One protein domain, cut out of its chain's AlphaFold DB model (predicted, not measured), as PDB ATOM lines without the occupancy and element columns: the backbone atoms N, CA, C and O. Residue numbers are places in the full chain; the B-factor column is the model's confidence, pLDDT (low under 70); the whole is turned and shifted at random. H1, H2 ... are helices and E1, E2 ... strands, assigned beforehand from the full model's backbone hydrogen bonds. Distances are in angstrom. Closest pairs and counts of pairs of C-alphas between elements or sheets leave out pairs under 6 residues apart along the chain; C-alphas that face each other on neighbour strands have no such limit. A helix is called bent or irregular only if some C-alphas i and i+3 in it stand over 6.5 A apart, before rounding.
ATOM      1  N   GLY A   4     149.324 167.697 128.114       71.12
ATOM      2  CA  GLY A   4     148.071 168.147 127.487       71.12
ATOM      3  C   GLY A   4     148.077 169.631 127.103       71.12
ATOM      4  O   GLY A   4     147.799 169.966 125.955       71.12
ATOM      5  N   GLY A   5     148.448 170.507 128.043       78.19
ATOM      6  CA  GLY A   5     148.488 171.956 127.809       78.19
ATOM      7  C   GLY A   5     149.572 172.370 126.812       78.19
ATOM      8  O   GLY A   5     149.329 173.210 125.953       78.19
ATOM      9  N   GLU A   6     150.744 171.729 126.865       83.94
ATOM     10  CA  GLU A   6     151.831 171.982 125.913       83.94
ATOM     11  C   GLU A   6     151.434 171.614 124.477       83.94
ATOM     12  O   GLU A   6     151.688 172.382 123.549       83.94
ATOM     13  N   ASN A   7     150.776 170.468 124.285       86.12
ATOM     14  CA  ASN A   7     150.312 170.040 122.966       86.12
ATOM     15  C   ASN A   7     149.205 170.951 122.425       86.12
ATOM     16  O   ASN A   7     149.237 171.309 121.251       86.12
ATOM     17  N   ALA A   8     148.260 171.358 123.277       86.12
ATOM     18  CA  ALA A   8     147.193 172.286 122.911       86.12
ATOM     19  C   ALA A   8     147.751 173.650 122.477       86.12
ATOM     20  O   ALA A   8     147.351 174.195 121.449       86.12
ATOM     21  N   PHE A   9     148.735 174.161 123.219       86.81
ATOM     22  CA  PHE A   9     149.433 175.392 122.873       86.81
ATOM     23  C   PHE A   9     150.184 175.263 121.543       86.81
ATOM     24  O   PHE A   9     149.989 176.077 120.649       86.81
ATOM     25  N   LYS A  10     150.993 174.209 121.365       89.81
ATOM     26  CA  LYS A  10     151.722 173.962 120.108       89.81
ATOM     27  C   LYS A  10     150.793 173.837 118.904       89.81
ATOM     28  O   LYS A  10     151.124 174.363 117.847       89.81
ATOM     29  N   TYR A  11     149.652 173.170 119.072       90.38
ATOM     30  CA  TYR A  11     148.631 173.062 118.035       90.38
ATOM     31  C   TYR A  11     148.109 174.444 117.635       90.38
ATOM     32  O   TYR A  11     148.173 174.790 116.463       90.38
ATOM     33  N   LEU A  12     147.693 175.269 118.604       90.88
ATOM     34  CA  LEU A  12     147.198 176.626 118.342       90.88
ATOM     35  C   LEU A  12     148.225 177.467 117.576       90.88
ATOM     36  O   LEU A  12     147.894 178.070 116.559       90.88
ATOM     37  N   ILE A  13     149.482 177.479 118.031       92.19
ATOM     38  CA  ILE A  13     150.559 178.214 117.354       92.19
ATOM     39  C   ILE A  13     150.762 177.681 115.928       92.19
ATOM     40  O   ILE A  13     150.876 178.466 114.988       92.19
ATOM     41  N   GLY A  14     150.784 176.356 115.761       93.12
ATOM     42  CA  GLY A  14     150.948 175.701 114.465       93.12
ATOM     43  C   GLY A  14     149.846 176.066 113.473       93.12
ATOM     44  O   GLY A  14     150.151 176.405 112.333       93.12
ATOM     45  N   GLU A  15     148.587 176.076 113.908       92.69
ATOM     46  CA  GLU A  15     147.447 176.468 113.075       92.69
ATOM     47  C   GLU A  15     147.508 177.947 112.666       92.69
ATOM     48  O   GLU A  15     147.287 178.264 111.499       92.69
ATOM     49  N   MET A  16     147.864 178.861 113.581       94.06
ATOM     50  CA  MET A  16     147.988 180.289 113.242       94.06
ATOM     51  C   MET A  16     149.100 180.537 112.218       94.06
ATOM     52  O   MET A  16     148.899 181.256 111.240       94.06
ATOM     53  N   VAL A  17     150.257 179.896 112.402       94.88
ATOM     54  CA  VAL A  17     151.372 179.975 111.448       94.88
ATOM     55  C   VAL A  17     150.979 179.362 110.101       94.88
ATOM     56  O   VAL A  17     151.241 179.959 109.060       94.88
ATOM     57  N   THR A  18     150.317 178.205 110.105       92.75
ATOM     58  CA  THR A  18     149.875 177.527 108.875       92.75
ATOM     59  C   THR A  18     148.885 178.388 108.097       92.75
ATOM     60  O   THR A  18     149.024 178.520 106.884       92.75
ATOM     61  N   ASN A  19     147.952 179.058 108.782       91.94
ATOM     62  CA  ASN A  19     147.022 179.984 108.140       91.94
ATOM     63  C   ASN A  19     147.745 181.114 107.394       91.94
ATOM     64  O   ASN A  19     147.390 181.411 106.255       91.94
ATOM     65  N   ILE A  20     148.784 181.702 107.995       94.38
ATOM     66  CA  ILE A  20     149.599 182.733 107.338       94.38
ATOM     67  C   ILE A  20     150.264 182.162 106.073       94.38
ATOM     68  O   ILE A  20     150.091 182.702 104.980       94.38
ATOM     69  N   TYR A  21     150.969 181.032 106.194       94.12
ATOM     70  CA  TYR A  21     151.700 180.425 105.073       94.12
ATOM     71  C   TYR A  21     150.812 179.941 103.928       94.12
ATOM     72  O   TYR A  21     151.195 180.073 102.766       94.12
ATOM     73  N   GLU A  22     149.648 179.372 104.226       91.19
ATOM     74  CA  GLU A  22     148.796 178.764 103.203       91.19
ATOM     75  C   GLU A  22     147.812 179.750 102.572       91.19
ATOM     76  O   GLU A  22     147.470 179.600 101.396       91.19
ATOM     77  N   HIS A  23     147.338 180.746 103.326       90.50
ATOM     78  CA  HIS A  23     146.182 181.541 102.907       90.50
ATOM     79  C   HIS A  23     146.468 183.016 102.669       90.50
ATOM     80  O   HIS A  23     145.697 183.640 101.933       90.50
ATOM     81  N   SER A  24     147.522 183.583 103.259       93.19
ATOM     82  CA  SER A  24     147.649 185.038 103.304       93.19
ATOM     83  C   SER A  24     148.405 185.642 102.117       93.19
ATOM     84  O   SER A  24     148.178 186.801 101.786       93.19
ATOM     85  N   LEU A  25     149.252 184.877 101.414       96.12
ATOM     86  CA  LEU A  25     150.131 185.414 100.358       96.12
ATOM     87  C   LEU A  25     150.947 186.640 100.829       96.12
ATOM     88  O   LEU A  25     151.173 187.571 100.056       96.12
ATOM     89  N   PHE A  26     151.340 186.655 102.105       97.56
ATOM     90  CA  PHE A  26     152.118 187.734 102.707       97.56
ATOM     91  C   PHE A  26     153.489 187.918 102.051       97.56
ATOM     92  O   PHE A  26     154.089 186.977 101.528       97.56
ATOM     93  N   ASN A  27     154.019 189.135 102.168       97.94
ATOM     94  CA  ASN A  27     155.440 189.419 101.966       97.94
ATOM     95  C   ASN A  27     156.178 189.456 103.308       97.94
ATOM     96  O   ASN A  27     157.315 188.997 103.407       97.94
ATOM     97  N   ASN A  28     155.520 189.982 104.345       97.62
ATOM     98  CA  ASN A  28     156.036 190.099 105.700       97.62
ATOM     99  C   ASN A  28     155.036 189.521 106.710       97.62
ATOM    100  O   ASN A  28     153.839 189.789 106.652       97.62
ATOM    101  N   ALA A  29     155.548 188.754 107.671       97.06
ATOM    102  CA  ALA A  29     154.777 188.254 108.802       97.06
ATOM    103  C   ALA A  29     155.572 188.430 110.098       97.06
ATOM    104  O   ALA A  29     156.798 188.292 110.118       97.06
ATOM    105  N   LEU A  30     154.866 188.733 111.183       97.00
ATOM    106  CA  LEU A  30     155.412 188.943 112.515       97.00
ATOM    107  C   LEU A  30     154.690 188.041 113.515       97.00
ATOM    108  O   LEU A  30     153.466 187.921 113.507       97.00
ATOM    109  N   VAL A  31     155.468 187.470 114.433       95.94
ATOM    110  CA  VAL A  31     154.946 186.865 115.658       95.94
ATOM    111  C   VAL A  31     155.539 187.610 116.842       95.94
ATOM    112  O   VAL A  31     156.759 187.717 116.966       95.94
ATOM    113  N   MET A  32     154.676 188.120 117.714       96.19
ATOM    114  CA  MET A  32     155.065 188.776 118.960       96.19
ATOM    115  C   MET A  32     154.474 188.008 120.135       96.19
ATOM    116  O   MET A  32     153.313 187.617 120.092       96.19
ATOM    117  N   ALA A  33     155.251 187.829 121.200       95.38
ATOM    118  CA  ALA A  33     154.750 187.299 122.460       95.38
ATOM    119  C   ALA A  33     155.202 188.188 123.620       95.38
ATOM    120  O   ALA A  33     156.381 188.529 123.722       95.38
ATOM    121  N   GLN A  34     154.274 188.540 124.506       96.25
ATOM    122  CA  GLN A  34     154.545 189.354 125.684       96.25
ATOM    123  C   GLN A  34     153.905 188.730 126.920       96.25
ATOM    124  O   GLN A  34     152.715 188.439 126.949       96.25
ATOM    125  N   LYS A  35     154.703 188.546 127.974       96.00
ATOM    126  CA  LYS A  35     154.221 188.096 129.282       96.00
ATOM    127  C   LYS A  35     153.981 189.299 130.185       96.00
ATOM    128  O   LYS A  35     154.856 190.152 130.305       96.00
ATOM    129  N   TYR A  36     152.861 189.292 130.900       95.75
ATOM    130  CA  TYR A  36     152.515 190.288 131.908       95.75
ATOM    131  C   TYR A  36     152.489 189.631 133.296       95.75
ATOM    132  O   TYR A  36     151.478 189.052 133.693       95.75
ATOM    133  N   PRO A  37     153.597 189.679 134.064       94.19
ATOM    134  CA  PRO A  37     153.699 188.954 135.332       94.19
ATOM    135  C   PRO A  37     152.689 189.412 136.387       94.19
ATOM    136  O   PRO A  37     152.230 188.599 137.179       94.19
ATOM    137  N   THR A  38     152.346 190.702 136.389       95.62
ATOM    138  CA  THR A  38     151.457 191.309 137.389       95.62
ATOM    139  C   THR A  38     149.998 190.900 137.201       95.62
ATOM    140  O   THR A  38     149.297 190.671 138.178       95.62
ATOM    141  N   THR A  39     149.536 190.808 135.953       91.94
ATOM    142  CA  THR A  39     148.159 190.425 135.604       91.94
ATOM    143  C   THR A  39     148.015 188.933 135.311       91.94
ATOM    144  O   THR A  39     146.899 188.433 135.244       91.94
ATOM    145  N   GLY A  40     149.127 188.209 135.165       90.94
ATOM    146  CA  GLY A  40     149.140 186.753 135.071       90.94
ATOM    147  C   GLY A  40     148.794 186.181 133.696       90.94
ATOM    148  O   GLY A  40     148.482 184.997 133.624       90.94
ATOM    149  N   PHE A  41     148.875 186.968 132.616       91.12
ATOM    150  CA  PHE A  41     148.590 186.491 131.255       91.12
ATOM    151  C   PHE A  41     149.771 186.669 130.291       91.12
ATOM    152  O   PHE A  41     150.762 187.353 130.578       91.12
ATOM    153  N   VAL A  42     149.670 185.996 129.146       93.19
ATOM    154  CA  VAL A  42     150.587 186.108 128.011       93.19
ATOM    155  C   VAL A  42     149.758 186.466 126.788       93.19
ATOM    156  O   VAL A  42     148.809 185.752 126.485       93.19
ATOM    157  N   ASP A  43     150.159 187.520 126.084       94.88
ATOM    158  CA  ASP A  43     149.637 187.834 124.759       94.88
ATOM    159  C   ASP A  43     150.550 187.246 123.702       94.88
ATOM    160  O   ASP A  43     151.777 187.354 123.794       94.88
ATOM    161  N   ILE A  44     149.944 186.660 122.676       95.69
ATOM    162  CA  ILE A  44     150.638 186.214 121.476       95.69
ATOM    163  C   ILE A  44     149.873 186.762 120.283       95.69
ATOM    164  O   ILE A  44     148.686 186.494 120.129       95.69
ATOM    165  N   CYS A  45     150.563 187.535 119.455       96.44
ATOM    166  CA  CYS A  45     150.008 188.154 118.266       96.44
ATOM    167  C   CYS A  45     150.675 187.570 117.023       96.44
ATOM    168  O   CYS A  45     151.904 187.481 116.951       96.44
ATOM    169  N   PHE A  46     149.840 187.205 116.056       96.88
ATOM    170  CA  PHE A  46     150.221 186.801 114.714       96.88
ATOM    171  C   PHE A  46     149.688 187.859 113.759       96.88
ATOM    172  O   PHE A  46     148.499 188.170 113.788       96.88
ATOM    173  N   CYS A  47     150.564 188.430 112.943       96.88
ATOM    174  CA  CYS A  47     150.199 189.476 112.000       96.88
ATOM    175  C   CYS A  47     150.945 189.262 110.688       96.88
ATOM    176  O   CYS A  47     152.115 188.877 110.688       96.88
ATOM    177  N   ASP A  48     150.271 189.527 109.580       97.69
ATOM    178  CA  ASP A  48     150.837 189.465 108.244       97.69
ATOM    179  C   ASP A  48     150.281 190.601 107.373       97.69
ATOM    180  O   ASP A  48     149.241 191.184 107.686       97.69
ATOM    181  N   ASP A  49     150.998 190.943 106.304       97.56
ATOM    182  CA  ASP A  49     150.622 191.992 105.343       97.56
ATOM    183  C   ASP A  49     149.940 191.442 104.078       97.56
ATOM    184  O   ASP A  49     149.979 192.059 103.009       97.56
ATOM    185  N   GLY A  50     149.344 190.255 104.188       97.31
ATOM    186  CA  GLY A  50     148.745 189.519 103.090       97.31
ATOM    187  C   GLY A  50     147.359 190.002 102.659       97.31
ATOM    188  O   GLY A  50     146.862 191.069 103.018       97.31
ATOM    189  N   ILE A  51     146.690 189.162 101.870       97.06
ATOM    190  CA  ILE A  51     145.419 189.465 101.191       97.06
ATOM    191  C   ILE A  51     144.195 189.540 102.111       97.06
ATOM    192  O   ILE A  51     143.116 189.861 101.615       97.06
ATOM    193  N   SER A  52     144.364 189.281 103.411       97.38
ATOM    194  CA  SER A  52     143.315 189.123 104.429       97.38
ATOM    195  C   SER A  52     142.457 187.852 104.303       97.38
ATOM    196  O   SER A  52     142.451 187.167 103.279       97.38
ATOM    197  N   ILE A  53     141.699 187.539 105.361       96.38
ATOM    198  CA  ILE A  53     140.729 186.432 105.377       96.38
ATOM    199  C   ILE A  53     139.631 186.656 104.316       96.38
ATOM    200  O   ILE A  53     139.474 185.782 103.459       96.38
ATOM    201  N   PRO A  54     138.932 187.815 104.285       96.88
ATOM    202  CA  PRO A  54     138.008 188.139 103.198       96.88
ATOM    203  C   PRO A  54     138.633 187.993 101.803       96.88
ATOM    204  O   PRO A  54     138.040 187.368 100.926       96.88
ATOM    205  N   GLY A  55     139.862 188.482 101.592       96.81
ATOM    206  CA  GLY A  55     140.506 188.394 100.277       96.81
ATOM    207  C   GLY A  55     140.891 186.985  99.862       96.81
ATOM    208  O   GLY A  55     140.822 186.651  98.678       96.81
ATOM    209  N   SER A  56     141.245 186.121 100.816       95.31
ATOM    210  CA  SER A  56     141.459 184.699 100.541       95.31
ATOM    211  C   SER A  56     140.182 184.029 100.028       95.31
ATOM    212  O   SER A  56     140.236 183.273  99.054       95.31
ATOM    213  N   PHE A  57     139.022 184.354 100.610       95.25
ATOM    214  CA  PHE A  57     137.733 183.853 100.131       95.25
ATOM    215  C   PHE A  57     137.340 184.402  98.761       95.25
ATOM    216  O   PHE A  57     136.982 183.611  97.884       95.25
ATOM    217  N   GLU A  58     137.496 185.705  98.533       95.88
ATOM    218  CA  GLU A  58     137.206 186.340  97.239       95.88
ATOM    219  C   GLU A  58     137.991 185.674  96.102       95.88
ATOM    220  O   GLU A  58     137.439 185.377  95.041       95.88
ATOM    221  N   ARG A  59     139.269 185.341  96.334       93.94
ATOM    222  CA  ARG A  59     140.100 184.617  95.355       93.94
ATOM    223  C   ARG A  59     139.599 183.208  95.046       93.94
ATOM    224  O   ARG A  59     139.867 182.701  93.960       93.94
ATOM    225  N   SER A  60     138.896 182.581  95.984       90.75
ATOM    226  CA  SER A  60     138.235 181.284  95.789       90.75
ATOM    227  C   SER A  60     136.807 181.399  95.237       90.75
ATOM    228  O   SER A  60     136.137 180.383  95.070       90.75
ATOM    229  N   GLY A  61     136.339 182.614  94.925       93.62
ATOM    230  CA  GLY A  61     134.995 182.867  94.403       93.62
ATOM    231  C   GLY A  61     133.896 182.878  95.467       93.62
ATOM    232  O   GLY A  61     132.721 182.791  95.116       93.62
ATOM    233  N   MET A  62     134.260 182.975  96.749       94.25
ATOM    234  CA  MET A  62     133.321 183.127  97.860       94.25
ATOM    235  C   MET A  62     133.265 184.590  98.294       94.25
ATOM    236  O   MET A  62     134.297 185.202  98.563       94.25
ATOM    237  N   PHE A  63     132.056 185.133  98.374       95.00
ATOM    238  CA  PHE A  63     131.802 186.525  98.725       95.00
ATOM    239  C   PHE A  63     130.841 186.573  99.906       95.00
ATOM    240  O   PHE A  63     129.876 185.812  99.948       95.00
ATOM    241  N   PHE A  64     131.127 187.473 100.835       95.44
ATOM    242  CA  PHE A  64     130.359 187.703 102.053       95.44
ATOM    243  C   PHE A  64     129.841 189.143 102.053       95.44
ATOM    244  O   PHE A  64     130.360 189.982 101.312       95.44
ATOM    245  N   GLU A  65     128.807 189.421 102.842       94.50
ATOM    246  CA  GLU A  65     128.201 190.752 102.941       94.50
ATOM    247  C   GLU A  65     129.182 191.767 103.541       94.50
ATOM    248  O   GLU A  65     129.282 192.899 103.064       94.50
ATOM    249  N   ASP A  66     129.952 191.338 104.543       94.44
ATOM    250  CA  ASP A  66     130.980 192.144 105.185       94.44
ATOM    251  C   ASP A  66     132.185 191.312 105.677       94.44
ATOM    252  O   ASP A  66     132.215 190.076 105.630       94.44
ATOM    253  N   ASP A  67     133.221 192.018 106.141       96.06
ATOM    254  CA  ASP A  67     134.447 191.395 106.645       96.06
ATOM    255  C   ASP A  67     134.202 190.585 107.939       96.06
ATOM    256  O   ASP A  67     134.943 189.635 108.204       96.06
ATOM    257  N   LEU A  68     133.176 190.915 108.743       95.88
ATOM    258  CA  LEU A  68     132.829 190.140 109.943       95.88
ATOM    259  C   LEU A  68     132.275 188.773 109.571       95.88
ATOM    260  O   LEU A  68     132.666 187.774 110.173       95.88
ATOM    261  N   GLU A  69     131.389 188.717 108.581       95.62
ATOM    262  CA  GLU A  69     130.811 187.472 108.104       95.62
ATOM    263  C   GLU A  69     131.904 186.555 107.544       95.62
ATOM    264  O   GLU A  69     131.945 185.374 107.888       95.62
ATOM    265  N   ALA A  70     132.862 187.101 106.788       95.81
ATOM    266  CA  ALA A  70     134.026 186.347 106.329       95.81
ATOM    267  C   ALA A  70     134.870 185.804 107.501       95.81
ATOM    268  O   ALA A  70     135.185 184.614 107.540       95.81
ATOM    269  N   ILE A  71     135.213 186.632 108.495       95.75
ATOM    270  CA  ILE A  71     135.974 186.177 109.676       95.75
ATOM    271  C   ILE A  71     135.197 185.087 110.435       95.75
ATOM    272  O   ILE A  71     135.763 184.051 110.796       95.75
ATOM    273  N   GLY A  72     133.892 185.280 110.633       93.62
ATOM    274  CA  GLY A  72     133.007 184.313 111.277       93.62
ATOM    275  C   GLY A  72     132.917 182.995 110.505       93.62
ATOM    276  O   GLY A  72     133.024 181.925 111.101       93.62
ATOM    277  N   ALA A  73     132.789 183.051 109.178       93.44
ATOM    278  CA  ALA A  73     132.761 181.879 108.310       93.44
ATOM    279  C   ALA A  73     134.067 181.080 108.395       93.44
ATOM    280  O   ALA A  73     134.031 179.855 108.530       93.44
ATOM    281  N   ALA A  74     135.214 181.760 108.384       93.06
ATOM    282  CA  ALA A  74     136.512 181.115 108.528       93.06
ATOM    283  C   ALA A  74     136.654 180.428 109.898       93.06
ATOM    284  O   ALA A  74     137.097 179.282 109.982       93.06
ATOM    285  N   ASN A  75     136.209 181.083 110.974       91.00
ATOM    286  CA  ASN A  75     136.179 180.478 112.305       91.00
ATOM    287  C   ASN A  75     135.211 179.279 112.387       91.00
ATOM    288  O   ASN A  75     135.494 178.298 113.071       91.00
ATOM    289  N   ASN A  76     134.101 179.309 111.646       89.69
ATOM    290  CA  ASN A  76     133.114 178.224 111.577       89.69
ATOM    291  C   ASN A  76     133.507 177.075 110.626       89.69
ATOM    292  O   ASN A  76     132.755 176.110 110.469       89.69
ATOM    293  N   GLY A  77     134.693 177.145 110.022       88.00
ATOM    294  CA  GLY A  77     135.287 176.054 109.258       88.00
ATOM    295  C   GLY A  77     135.136 176.152 107.742       88.00
ATOM    296  O   GLY A  77     135.475 175.196 107.037       88.00
ATOM    297  N   THR A  78     134.650 177.278 107.220       88.19
ATOM    298  CA  THR A  78     134.701 177.561 105.782       88.19
ATOM    299  C   THR A  78     136.155 177.777 105.366       88.19
ATOM    300  O   THR A  78     136.881 178.538 106.002       88.19
ATOM    301  N   SER A  79     136.600 177.108 104.300       81.69
ATOM    302  CA  SER A  79     137.977 177.192 103.800       81.69
ATOM    303  C   SER A  79     138.005 177.577 102.324       81.69
ATOM    304  O   SER A  79     137.165 177.122 101.555       81.69
ATOM    305  N   SER A  80     138.997 178.378 101.925       75.94
ATOM    306  CA  SER A  80     139.274 178.739 100.528       75.94
ATOM    307  C   SER A  80     140.017 177.641  99.742       75.94
ATOM    308  O   SER A  80     140.382 177.845  98.583       75.94
ATOM    309  N   LYS A  81     140.253 176.463 100.345       75.25
ATOM    310  CA  LYS A  81     140.859 175.300  99.673       75.25
ATOM    311  C   LYS A  81     139.884 174.716  98.639       75.25
ATOM    312  O   LYS A  81     138.707 174.533  98.915       75.25
ATOM    313  N   MET A  82     140.388 174.378  97.446       61.03
ATOM    314  CA  MET A  82     139.568 173.808  96.356       61.03
ATOM    315  C   MET A  82     139.068 172.382  96.641       61.03
ATOM    316  O   MET A  82     138.097 171.924  96.038       61.03
ATOM    317  N   ASN A  83     139.717 171.676  97.566       59.19
ATOM    318  CA  ASN A  83     139.209 170.418  98.092       59.19
ATOM    319  C   ASN A  83     138.160 170.784  99.148       59.19
ATOM    320  O   ASN A  83     138.506 171.468 100.102       59.19
ATOM    321  N   HIS A  84     136.908 170.342  98.981       52.53
ATOM    322  CA  HIS A  84     135.748 170.613  99.858       52.53
ATOM    323  C   HIS A  84     135.892 170.095 101.315       52.53
ATOM    324  O   HIS A  84     134.903 169.793 101.986       52.53
ATOM    325  N   GLU A  85     137.109 169.939 101.828       56.03
ATOM    326  CA  GLU A  85     137.361 169.635 103.227       56.03
ATOM    327  C   GLU A  85     137.100 170.881 104.081       56.03
ATOM    328  O   GLU A  85     137.578 171.979 103.796       56.03
ATOM    329  N   ARG A  86     136.320 170.711 105.153       61.47
ATOM    330  CA  ARG A  86     136.091 171.772 106.142       61.47
ATOM    331  C   ARG A  86     137.411 172.144 106.823       61.47
ATOM    332  O   ARG A  86     138.112 171.273 107.337       61.47
ATOM    333  N   GLY A  87     137.714 173.438 106.879       68.38
ATOM    334  CA  GLY A  87     138.908 173.981 107.524       68.38
ATOM    335  C   GLY A  87     138.710 174.162 109.025       68.38
ATOM    336  O   GLY A  87     138.459 175.264 109.487       68.38
ATOM    337  N   TRP A  88     138.831 173.099 109.816       76.25
ATOM    338  CA  TRP A  88     138.579 173.164 111.266       76.25
ATOM    339  C   TRP A  88     139.663 173.877 112.089       76.25
ATOM    340  O   TRP A  88     139.474 174.053 113.295       76.25
ATOM    341  N   GLY A  89     140.782 174.262 111.474       84.19
ATOM    342  CA  GLY A  89     141.983 174.759 112.148       84.19
ATOM    343  C   GLY A  89     141.739 175.960 113.054       84.19
ATOM    344  O   GLY A  89     142.021 175.920 114.255       84.19
ATOM    345  N   MET A  90     141.126 177.007 112.501       87.94
ATOM    346  CA  MET A  90     140.874 178.256 113.219       87.94
ATOM    347  C   MET A  90     139.803 178.107 114.303       87.94
ATOM    348  O   MET A  90     140.065 178.447 115.453       87.94
ATOM    349  N   GLY A  91     138.656 177.494 113.992       88.94
ATOM    350  CA  GLY A  91     137.603 177.246 114.986       88.94
ATOM    351  C   GLY A  91     138.046 176.331 116.130       88.94
ATOM    352  O   GLY A  91     137.730 176.574 117.295       88.94
ATOM    353  N   SER A  92     138.834 175.295 115.826       89.81
ATOM    354  CA  SER A  92     139.411 174.421 116.855       89.81
ATOM    355  C   SER A  92     140.416 175.170 117.725       89.81
ATOM    356  O   SER A  92     140.426 174.970 118.938       89.81
ATOM    357  N   SER A  93     141.222 176.051 117.129       91.75
ATOM    358  CA  SER A  93     142.170 176.901 117.857       91.75
ATOM    359  C   SER A  93     141.458 177.881 118.786       91.75
ATOM    360  O   SER A  93     141.833 177.973 119.955       91.75
ATOM    361  N   ALA A  94     140.388 178.533 118.318       91.12
ATOM    362  CA  ALA A  94     139.548 179.389 119.151       91.12
ATOM    363  C   ALA A  94     138.972 178.596 120.333       91.12
ATOM    364  O   ALA A  94     139.132 178.995 121.483       91.12
ATOM    365  N   ARG A  95     138.406 177.408 120.090       89.31
ATOM    366  CA  ARG A  95     137.872 176.560 121.165       89.31
ATOM    367  C   ARG A  95     138.941 176.126 122.170       89.31
ATOM    368  O   ARG A  95     138.693 176.162 123.369       89.31
ATOM    369  N   ILE A  96     140.131 175.736 121.708       90.38
ATOM    370  CA  ILE A  96     141.255 175.387 122.591       90.38
ATOM    371  C   ILE A  96     141.658 176.590 123.451       90.38
ATOM    372  O   ILE A  96     141.874 176.426 124.650       90.38
ATOM    373  N   CYS A  97     141.744 177.782 122.857       90.88
ATOM    374  CA  CYS A  97     142.072 179.009 123.575       90.88
ATOM    375  C   CYS A  97     141.046 179.305 124.678       90.88
ATOM    376  O   CYS A  97     141.420 179.454 125.840       90.88
ATOM    377  N   LEU A  98     139.761 179.316 124.321       91.12
ATOM    378  CA  LEU A  98     138.672 179.664 125.230       91.12
ATOM    379  C   LEU A  98     138.455 178.573 126.281       91.12
ATOM    380  O   LEU A  98     138.621 178.808 127.469       91.12
ATOM    381  N   GLU A  99     138.119 177.356 125.857       87.62
ATOM    382  CA  GLU A  99     137.672 176.282 126.753       87.62
ATOM    383  C   GLU A  99     138.831 175.509 127.385       87.62
ATOM    384  O   GLU A  99     138.711 175.004 128.500       87.62
ATOM    385  N   GLY A 100     139.947 175.379 126.665       86.06
ATOM    386  CA  GLY A 100     141.102 174.601 127.111       86.06
ATOM    387  C   GLY A 100     142.083 175.405 127.960       86.06
ATOM    388  O   GLY A 100     142.630 174.875 128.927       86.06
ATOM    389  N   LEU A 101     142.320 176.667 127.595       86.56
ATOM    390  CA  LEU A 101     143.300 177.538 128.251       86.56
ATOM    391  C   LEU A 101     142.656 178.648 129.095       86.56
ATOM    392  O   LEU A 101     143.373 179.305 129.847       86.56
ATOM    393  N   GLY A 102     141.335 178.849 129.002       88.06
ATOM    394  CA  GLY A 102     140.634 179.923 129.711       88.06
ATOM    395  C   GLY A 102     141.017 181.321 129.217       88.06
ATOM    396  O   GLY A 102     140.948 182.277 129.988       88.06
ATOM    397  N   GLY A 103     141.496 181.428 127.975       90.38
ATOM    398  CA  GLY A 103     141.926 182.677 127.355       90.38
ATOM    399  C   GLY A 103     140.819 183.368 126.560       90.38
ATOM    400  O   GLY A 103     139.649 182.993 126.620       90.38
ATOM    401  N   SER A 104     141.222 184.369 125.786       92.88
ATOM    402  CA  SER A 104     140.414 185.037 124.765       92.88
ATOM    403  C   SER A 104     141.192 185.087 123.451       92.88
ATOM    404  O   SER A 104     142.418 184.957 123.431       92.88
ATOM    405  N   MET A 105     140.478 185.254 122.340       93.69
ATOM    406  CA  MET A 105     141.083 185.354 121.012       93.69
ATOM    407  C   MET A 105     140.484 186.541 120.268       93.69
ATOM    408  O   MET A 105     139.269 186.677 120.216       93.69
ATOM    409  N   LEU A 106     141.323 187.378 119.666       95.31
ATOM    410  CA  LEU A 106     140.889 188.465 118.795       95.31
ATOM    411  C   LEU A 106     141.391 188.196 117.379       95.31
ATOM    412  O   LEU A 106     142.572 187.920 117.179       95.31
ATOM    413  N   ILE A 107     140.488 188.275 116.405       95.50
ATOM    414  CA  ILE A 107     140.798 188.130 114.984       95.50
ATOM    415  C   ILE A 107     140.412 189.427 114.289       95.50
ATOM    416  O   ILE A 107     139.239 189.792 114.277       95.50
ATOM    417  N   ALA A 108     141.391 190.098 113.693       96.25
ATOM    418  CA  ALA A 108     141.187 191.294 112.886       96.25
ATOM    419  C   ALA A 108     141.628 191.028 111.444       96.25
ATOM    420  O   ALA A 108     142.697 190.467 111.201       96.25
ATOM    421  N   SER A 109     140.798 191.414 110.476       96.81
ATOM    422  CA  SER A 109     141.103 191.271 109.053       96.81
ATOM    423  C   SER A 109     140.353 192.327 108.246       96.81
ATOM    424  O   SER A 109     139.126 192.392 108.311       96.81
ATOM    425  N   ARG A 110     141.084 193.153 107.481       95.56
ATOM    426  CA  ARG A 110     140.549 194.377 106.847       95.56
ATOM    427  C   ARG A 110     139.778 195.229 107.864       95.56
ATOM    428  O   ARG A 110     140.363 195.618 108.869       95.56
ATOM    429  N   ASN A 111     138.499 195.517 107.619       95.31
ATOM    430  CA  ASN A 111     137.683 196.369 108.478       95.31
ATOM    431  C   ASN A 111     136.923 195.568 109.543       95.31
ATOM    432  O   ASN A 111     136.251 196.168 110.377       95.31
ATOM    433  N   GLY A 112     136.998 194.235 109.518       95.50
ATOM    434  CA  GLY A 112     136.329 193.362 110.476       95.50
ATOM    435  C   GLY A 112     137.226 193.013 111.660       95.50
ATOM    436  O   GLY A 112     138.416 192.736 111.503       95.50
ATOM    437  N   THR A 113     136.656 192.988 112.863       96.12
ATOM    438  CA  THR A 113     137.299 192.436 114.062       96.12
ATOM    439  C   THR A 113     136.292 191.641 114.886       96.12
ATOM    440  O   THR A 113     135.232 192.155 115.234       96.12
ATOM    441  N   ILE A 114     136.621 190.397 115.230       94.81
ATOM    442  CA  ILE A 114     135.833 189.567 116.149       94.81
ATOM    443  C   ILE A 114     136.686 189.222 117.361       94.81
ATOM    444  O   ILE A 114     137.796 188.709 117.227       94.81
ATOM    445  N   GLU A 115     136.138 189.475 118.542       94.06
ATOM    446  CA  GLU A 115     136.713 189.060 119.810       94.06
ATOM    447  C   GLU A 115     135.890 187.911 120.403       94.06
ATOM    448  O   GLU A 115     134.668 187.995 120.556       94.06
ATOM    449  N   PHE A 116     136.569 186.824 120.736       90.62
ATOM    450  CA  PHE A 116     136.006 185.631 121.339       90.62
ATOM    451  C   PHE A 116     136.363 185.592 122.825       90.62
ATOM    452  O   PHE A 116     137.540 185.648 123.191       90.62
ATOM    453  N   HIS A 117     135.343 185.432 123.668       87.25
ATOM    454  CA  HIS A 117     135.456 185.255 125.117       87.25
ATOM    455  C   HIS A 117     134.612 184.066 125.576       87.25
ATOM    456  O   HIS A 117     133.753 183.576 124.843       87.25
ATOM    457  N   HIS A 118     134.803 183.632 126.822       76.81
ATOM    458  CA  HIS A 118     133.859 182.725 127.470       76.81
ATOM    459  C   HIS A 118     132.452 183.345 127.523       76.81
ATOM    460  O   HIS A 118     132.259 184.398 128.131       76.81
ATOM    461  N   GLY A 119     131.467 182.672 126.923       64.44
ATOM    462  CA  GLY A 119     130.070 183.107 126.908       64.44
ATOM    463  C   GLY A 119     129.556 183.305 125.491       64.44
ATOM    464  O   GLY A 119     128.749 182.497 125.061       64.44
ATOM    465  N   ASP A 120     130.059 184.313 124.770       67.50
ATOM    466  CA  ASP A 120     129.635 184.648 123.402       67.50
ATOM    467  C   ASP A 120     130.708 185.476 122.652       67.50
ATOM    468  O   ASP A 120     131.395 186.295 123.275       67.50
ATOM    469  N   PRO A 121     130.848 185.321 121.318       74.81
ATOM    470  CA  PRO A 121     131.680 186.195 120.490       74.81
ATOM    471  C   PRO A 121     131.067 187.597 120.329       74.81
ATOM    472  O   PRO A 121     129.849 187.755 120.245       74.81
ATOM    473  N   LYS A 122     131.919 188.623 120.221       76.50
ATOM    474  CA  LYS A 122     131.533 190.013 119.922       76.50
ATOM    475  C   LYS A 122     132.228 190.494 118.647       76.50
ATOM    476  O   LYS A 122     133.448 190.426 118.551       76.50
ATOM    477  N   GLY A 123     131.452 190.980 117.678       75.50
ATOM    478  CA  GLY A 123     131.952 191.501 116.400       75.50
ATOM    479  C   GLY A 123     131.889 193.028 116.313       75.50
ATOM    480  O   GLY A 123     130.954 193.642 116.824       75.50
ATOM    481  N   TYR A 124     132.873 193.624 115.641       84.38
ATOM    482  CA  TYR A 124     133.025 195.064 115.429       84.38
ATOM    483  C   TYR A 124     133.488 195.358 113.993       84.38
ATOM    484  O   TYR A 124     134.389 194.693 113.482       84.38
ATOM    485  N   ILE A 125     132.915 196.381 113.353       80.88
ATOM    486  CA  ILE A 125     133.360 196.890 112.043       80.88
ATOM    487  C   ILE A 125     134.007 198.258 112.246       80.88
ATOM    488  O   ILE A 125     133.400 199.139 112.858       80.88
ATOM    489  N   SER A 126     135.217 198.448 111.714       73.75
ATOM    490  CA  SER A 126     135.845 199.768 111.642       73.75
ATOM    491  C   SER A 126     135.070 200.659 110.676       73.75
ATOM    492  O   SER A 126     134.891 200.322 109.503       73.75
TER     493      SER A 126
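Overview. This is residues 4 to 126 of the 129 residues of an uncharacterized protein of Euryarchaeota archaeon (UniProt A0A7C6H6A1). Two strand pieces stand side by side as a split wall, the long hairpin E1 and E2 and the short three-stranded sheet E3 E4 E5, with E2 and E3 near each other; helices cover one side of it, H1 over the hairpin and H3 and H4 over the short sheet. H2 lies toward one end of the long axis, and the turn of the E1 and E2 hairpin makes the other end. The printed part has 123 residues, with four named helices and five named strands in the order H1 E1 E2 H2 H3 H4 E3 E4 E5; the class is mixed, and both sheets, E1 - E2 and E3 - E4 - E5, are antiparallel. The whole is compact, with a radius of gyration of the C-alphas of 14.4 A, and elongated, spanning 46 by 27 by 26 A.

Arrangement. Begin with H1, residues 4 to 24; its Ile 20 comes closest to Asp 48 of E2, residues 41 to 48, C-alphas 6.9 A apart. E2 forms a hairpin with E1, residues 29 to 36, where you find N 32 and O 45 within hydrogen-bond range at 2.9 A. Next, H2, residues 53 to 59, touches residues 23 to 24 of H1 alone, with the C-alphas of His 23 and Ser 56 closest at 6.2 A. H3, residues 67 to 75, touches H2 about perpendicular, at 87 degrees, the closest C-alphas being those of Pro 54 and Ala 70, 5.4 A apart. H4, residues 89 to 101, touches H1 at a shallow tilt of 29 degrees, opposite ways; the C-alphas of Leu 12 and Ser 93 are closest, at 5.1 A. E3, residues 105 to 109, E4, residues 112 to 116, and E5, residues 122 to 125, form a meander, each strand the antiparallel neighbour of the one before; look for N 107 and O 114 at 2.8 A, and N 113 and O 124 at 2.9 A. H3 and H4 on one face of this sheet make two layers, helices against a sheet; H3 lies over E3 and E4 at a height over the sheet of 8.3 A, slantwise to the strands. H2 only grazes the sheet, and H1 is not on it. In H1, H2, H3 and H4 every O i to N i+4 pair is within hydrogen-bond range.

Along the chain. Find C-alpha 4 at (148.071, 168.147, 127.487); from there H1 runs 29.5 A to Ser 24, neither bent nor irregular, but only just: C-alphas 21 and 24 are 6.4 A apart. E1 and E2 each measure 23.3 A, H4 16.4 A, E3 and E4 each 13.3 A, and H3 12.4 A; H2 and E5 are shorter. E5 ends at C-alpha 125, (133.360, 196.890, 112.043).

Size, cuts and confidence. The C-alphas of Thr 38 and Gly 61 are the two farthest apart, 46.8 A. The printed part has no cut, and the link from H3 to H4, residues 76 to 88, is long. Mean pLDDT of the printed part is 89.5; look for values under 70 at residues 82 to 87 and 119 to 120.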